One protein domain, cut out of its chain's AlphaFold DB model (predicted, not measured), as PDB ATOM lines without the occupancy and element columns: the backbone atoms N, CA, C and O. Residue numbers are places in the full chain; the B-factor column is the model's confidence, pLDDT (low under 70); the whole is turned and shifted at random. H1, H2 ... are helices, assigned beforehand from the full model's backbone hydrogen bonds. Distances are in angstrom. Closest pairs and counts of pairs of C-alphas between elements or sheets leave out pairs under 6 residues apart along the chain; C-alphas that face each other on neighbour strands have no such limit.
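Overview. This is residues 132 to 172 of the 172 residues of the protein "Csd3_N domain-containing protein" of Helicobacter pylori SouthAfrica50 (UniProt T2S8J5). A short helical hairpin, H2 folded back beside H1 at a slant, with an unnamed stretch, residues 132 to 142, running past H1 before it turns back into that helix, and a looping tail after H2. Residues 162 to 169, of which 162 and 163 belong to H2, stick out. The printed part has 41 residues with two named helices, H1 then H2, and no named strand; its class is all helix, though the helices hold 19 residues, under half. It is compact, with a radius of gyration of the C-alphas of 10.0 A, and spans 26 by 21 by 16 A.

Arrangement. H2, residues 154 to 163, and H1, residues 143 to 151, form a helical hairpin over a tight link. They touch, their closest C-alphas, those of Ala 157 and Tyr 144, being 5.3 A apart. They run opposite ways at a tilt of 38 degrees, only just steep. In H1 and H2 every O i to N i+4 pair is within hydrogen-bond range.

Along the chain. H2 measures 14.2 A from first to last C-alpha and ends at C-alpha 163, (244.285, 105.812, 238.104). H1 measures 12.1 A and begins at C-alpha 143, (250.900, 104.943, 248.626).

Size, cuts and confidence. The C-alphas farthest apart, those of Glu 132 and Ala 172, the chain's last residue, are 28.9 A apart. The printed part has no cut. Model confidence is low, with pLDDT under 70, at residues 168 to 172.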
ATOM      1  N   GLU A 132     235.475  90.156 246.236       94.50
ATOM      2  CA  GLU A 132     235.525  91.578 246.565       94.50
ATOM      3  C   GLU A 132     236.161  91.771 247.942       94.50
ATOM      4  O   GLU A 132     235.931  90.984 248.865       94.50
ATOM      5  N   LYS A 133     237.018  92.783 248.066       93.50
ATOM      6  CA  LYS A 133     237.710  93.135 249.308       93.50
ATOM      7  C   LYS A 133     237.828  94.650 249.405       93.50
ATOM      8  O   LYS A 133     238.065  95.313 248.400       93.50
ATOM      9  N   THR A 134     237.744  95.174 250.622       94.31
ATOM     10  CA  THR A 134     237.992  96.589 250.914       94.31
ATOM     11  C   THR A 134     239.361  96.741 251.561       94.31
ATOM     12  O   THR A 134     239.672  96.051 252.532       94.31
ATOM     13  N   LEU A 135     240.177  97.644 251.022       92.25
ATOM     14  CA  LEU A 135     241.486  97.987 251.562       92.25
ATOM     15  C   LEU A 135     241.382  99.320 252.311       92.25
ATOM     16  O   LEU A 135     241.089 100.347 251.707       92.25
ATOM     17  N   LEU A 136     241.628  99.291 253.621       93.56
ATOM     18  CA  LEU A 136     241.755 100.483 254.459       93.56
ATOM     19  C   LEU A 136     243.223 100.634 254.849       93.56
ATOM     20  O   LEU A 136     243.793  99.733 255.463       93.56
ATOM     21  N   LEU A 137     243.831 101.760 254.482       90.00
ATOM     22  CA  LEU A 137     245.230 102.062 254.775       90.00
ATOM     23  C   LEU A 137     245.359 103.443 255.403       90.00
ATOM     24  O   LEU A 137     244.708 104.395 254.978       90.00
ATOM     25  N   SER A 138     246.241 103.540 256.391       92.12
ATOM     26  CA  SER A 138     246.783 104.806 256.869       92.12
ATOM     27  C   SER A 138     248.191 104.935 256.308       92.12
ATOM     28  O   SER A 138     249.010 104.044 256.527       92.12
ATOM     29  N   LEU A 139     248.451 106.008 255.562       90.50
ATOM     30  CA  LEU A 139     249.728 106.219 254.889       90.50
ATOM     31  C   LEU A 139     250.865 106.343 255.915       90.50
ATOM     32  O   LEU A 139     250.780 107.166 256.825       90.50
ATOM     33  N   GLN A 140     251.901 105.521 255.772       92.19
ATOM     34  CA  GLN A 140     253.093 105.514 256.624       92.19
ATOM     35  C   GLN A 140     254.351 105.888 255.841       92.19
ATOM     36  O   GLN A 140     255.196 106.609 256.370       92.19
ATOM     37  N   THR A 141     254.490 105.400 254.603       89.81
ATOM     38  CA  THR A 141     255.635 105.738 253.745       89.81
ATOM     39  C   THR A 141     255.183 106.377 252.442       89.81
ATOM     40  O   THR A 141     255.192 107.596 252.322       89.81
ATOM     41  N   SER A 142     254.773 105.576 251.464       89.88
ATOM     42  CA  SER A 142     254.223 106.048 250.199       89.88
ATOM     43  C   SER A 142     253.071 105.154 249.754       89.88
ATOM     44  O   SER A 142     253.069 103.959 250.071       89.88
ATOM     45  N   PRO A 143     252.099 105.689 248.989       90.25
ATOM     46  CA  PRO A 143     250.900 104.943 248.626       90.25
ATOM     47  C   PRO A 143     251.224 103.605 247.954       90.25
ATOM     48  O   PRO A 143     250.645 102.579 248.296       90.25
ATOM     49  N   TYR A 144     252.207 103.591 247.050       93.31
ATOM     50  CA  TYR A 144     252.658 102.366 246.395       93.31
ATOM     51  C   TYR A 144     253.213 101.340 247.394       93.31
ATOM     52  O   TYR A 144     252.794 100.182 247.386       93.31
ATOM     53  N   GLN A 145     254.146 101.751 248.258       94.69
ATOM     54  CA  GLN A 145     254.805 100.846 249.204       94.69
ATOM     55  C   GLN A 145     253.822 100.275 250.226       94.69
ATOM     56  O   GLN A 145     253.850  99.072 250.488       94.69
ATOM     57  N   ASP A 146     252.932 101.112 250.759       94.31
ATOM     58  CA  ASP A 146     251.954 100.696 251.761       94.31
ATOM     59  C   ASP A 146     250.922  99.720 251.179       94.31
ATOM     60  O   ASP A 146     250.568  98.741 251.839       94.31
ATOM     61  N   ILE A 147     250.506  99.903 249.918       94.88
ATOM     62  CA  ILE A 147     249.632  98.943 249.230       94.88
ATOM     63  C   ILE A 147     250.353  97.614 249.027       94.88
ATOM     64  O   ILE A 147     249.822  96.585 249.436       94.88
ATOM     65  N   VAL A 148     251.566  97.617 248.461       96.00
ATOM     66  CA  VAL A 148     252.327  96.373 248.233       96.00
ATOM     67  C   VAL A 148     252.554  95.625 249.544       96.00
ATOM     68  O   VAL A 148     252.382  94.410 249.591       96.00
ATOM     69  N   LYS A 149     252.879  96.337 250.624       95.25
ATOM     70  CA  LYS A 149     253.078  95.741 251.947       95.25
ATOM     71  C   LYS A 149     251.801  95.106 252.503       95.25
ATOM     72  O   LYS A 149     251.877  94.051 253.126       95.25
ATOM     73  N   ALA A 150     250.645  95.735 252.300       94.69
ATOM     74  CA  ALA A 150     249.373  95.257 252.839       94.69
ATOM     75  C   ALA A 150     248.717  94.148 252.002       94.69
ATOM     76  O   ALA A 150     248.000  93.312 252.552       94.69
ATOM     77  N   THR A 151     248.929  94.135 250.684       94.81
ATOM     78  CA  THR A 151     248.228  93.222 249.762       94.81
ATOM     79  C   THR A 151     249.130  92.159 249.148       94.81
ATOM     80  O   THR A 151     248.618  91.157 248.648       94.81
ATOM     81  N   ASN A 152     250.452  92.362 249.185       95.44
ATOM     82  CA  ASN A 152     251.438  91.603 248.416       95.44
ATOM     83  C   ASN A 152     251.130  91.588 246.903       95.44
ATOM     84  O   ASN A 152     251.442  90.624 246.206       95.44
ATOM     85  N   ASP A 153     250.492  92.654 246.402       94.50
ATOM     86  CA  ASP A 153     250.059  92.786 245.010       94.50
ATOM     87  C   ASP A 153     250.586  94.094 244.381       94.50
ATOM     88  O   ASP A 153     249.960  95.157 244.488       94.50
ATOM     89  N   PRO A 154     251.746  94.033 243.700       94.81
ATOM     90  CA  PRO A 154     252.299  95.164 242.959       94.81
ATOM     91  C   PRO A 154     251.436  95.623 241.782       94.81
ATOM     92  O   PRO A 154     251.509  96.792 241.400       94.81
ATOM     93  N   LEU A 155     250.625  94.744 241.185       93.44
ATOM     94  CA  LEU A 155     249.759  95.119 240.065       93.44
ATOM     95  C   LEU A 155     248.638  96.026 240.558       93.44
ATOM     96  O   LEU A 155     248.404  97.075 239.959       93.44
ATOM     97  N   LEU A 156     248.019  95.678 241.687       94.00
ATOM     98  CA  LEU A 156     247.019  96.519 242.341       94.00
ATOM     99  C   LEU A 156     247.589  97.898 242.707       94.00
ATOM    100  O   LEU A 156     246.959  98.921 242.432       94.00
ATOM    101  N   ALA A 157     248.800  97.941 243.274       94.19
ATOM    102  CA  ALA A 157     249.467  99.202 243.600       94.19
ATOM    103  C   ALA A 157     249.683 100.067 242.346       94.19
ATOM    104  O   ALA A 157     249.316 101.242 242.332       94.19
ATOM    105  N   ASN A 158     250.201  99.478 241.263       94.00
ATOM    106  CA  ASN A 158     250.397 100.174 239.988       94.00
ATOM    107  C   ASN A 158     249.083 100.668 239.372       94.00
ATOM    108  O   ASN A 158     249.028 101.791 238.870       94.00
ATOM    109  N   GLN A 159     248.019  99.863 239.410       92.38
ATOM    110  CA  GLN A 159     246.699 100.256 238.914       92.38
ATOM    111  C   GLN A 159     246.174 101.488 239.650       92.38
ATOM    112  O   GLN A 159     245.716 102.430 239.000       92.38
ATOM    113  N   LEU A 160     246.306 101.527 240.979       91.50
ATOM    114  CA  LEU A 160     245.901 102.694 241.757       91.50
ATOM    115  C   LEU A 160     246.760 103.922 241.422       91.50
ATOM    116  O   LEU A 160     246.211 104.993 241.171       91.50
ATOM    117  N   MET A 161     248.090 103.778 241.361       90.75
ATOM    118  CA  MET A 161     248.979 104.904 241.029       90.75
ATOM    119  C   MET A 161     248.659 105.474 239.644       90.75
ATOM    120  O   MET A 161     248.615 106.688 239.464       90.75
ATOM    121  N   ASN A 162     248.367 104.606 238.673       89.94
ATOM    122  CA  ASN A 162     247.977 105.015 237.328       89.94
ATOM    123  C   ASN A 162     246.615 105.719 237.299       89.94
ATOM    124  O   ASN A 162     246.488 106.746 236.630       89.94
ATOM    125  N   ALA A 163     245.622 105.215 238.038       89.88
ATOM    126  CA  ALA A 163     244.285 105.812 238.104       89.88
ATOM    127  C   ALA A 163     244.313 107.257 238.631       89.88
ATOM    128  O   ALA A 163     243.559 108.109 238.167       89.88
ATOM    129  N   TYR A 164     245.236 107.551 239.548       86.81
ATOM    130  CA  TYR A 164     245.374 108.859 240.190       86.81
ATOM    131  C   TYR A 164     246.584 109.663 239.696       86.81
ATOM    132  O   TYR A 164     246.849 110.741 240.214       86.81
ATOM    133  N   LYS A 165     247.279 109.213 238.643       81.50
ATOM    134  CA  LYS A 165     248.497 109.854 238.109       81.50
ATOM    135  C   LYS A 165     248.319 111.333 237.736       81.50
ATOM    136  O   LYS A 165     249.274 112.102 237.777       81.50
ATOM    137  N   LYS A 166     247.107 111.724 237.324       76.69
ATOM    138  CA  LYS A 166     246.746 113.113 236.975       76.69
ATOM    139  C   LYS A 166     246.079 113.872 238.119       76.69
ATOM    140  O   LYS A 166     245.934 115.088 238.033       76.69
ATOM    141  N   ALA A 167     245.653 113.174 239.166       71.69
ATOM    142  CA  ALA A 167     245.209 113.830 240.376       71.69
ATOM    143  C   ALA A 167     246.465 114.323 241.099       71.69
ATOM    144  O   ALA A 167     247.378 113.549 241.370       71.69
ATOM    145  N   CYS A 168     246.522 115.612 241.421       57.19
ATOM    146  CA  CYS A 168     247.654 116.272 242.084       57.19
ATOM    147  C   CYS A 168     247.948 115.742 243.518       57.19
ATOM    148  O   CYS A 168     248.638 116.393 244.290       57.19
ATOM    149  N   LEU A 169     247.394 114.591 243.912       57.84
ATOM    150  CA  LEU A 169     247.263 114.142 245.301       57.84
ATOM    151  C   LEU A 169     248.192 112.981 245.693       57.84
ATOM    152  O   LEU A 169     248.259 112.666 246.874       57.84
ATOM    153  N   LEU A 170     248.895 112.337 244.749       54.91
ATOM    154  CA  LEU A 170     249.776 111.187 245.046       54.91
ATOM    155  C   LEU A 170     251.274 111.442 244.811       54.91
ATOM    156  O   LEU A 170     252.082 110.544 245.027       54.91
ATOM    157  N   ASN A 171     251.645 112.655 244.390       47.66
ATOM    158  CA  ASN A 171     253.038 113.084 244.260       47.66
ATOM    159  C   ASN A 171     253.422 113.910 245.500       47.66
ATOM    160  O   ASN A 171     253.650 115.114 245.389       47.66
ATOM    161  N   ALA A 172     253.392 113.297 246.680       42.56
ATOM    162  CA  ALA A 172     253.853 113.896 247.930       42.56
ATOM    163  C   ALA A 172     254.767 112.905 248.650       42.56
ATOM    164  O   ALA A 172     254.398 111.709 248.687       42.56
TER     165      ALA A 172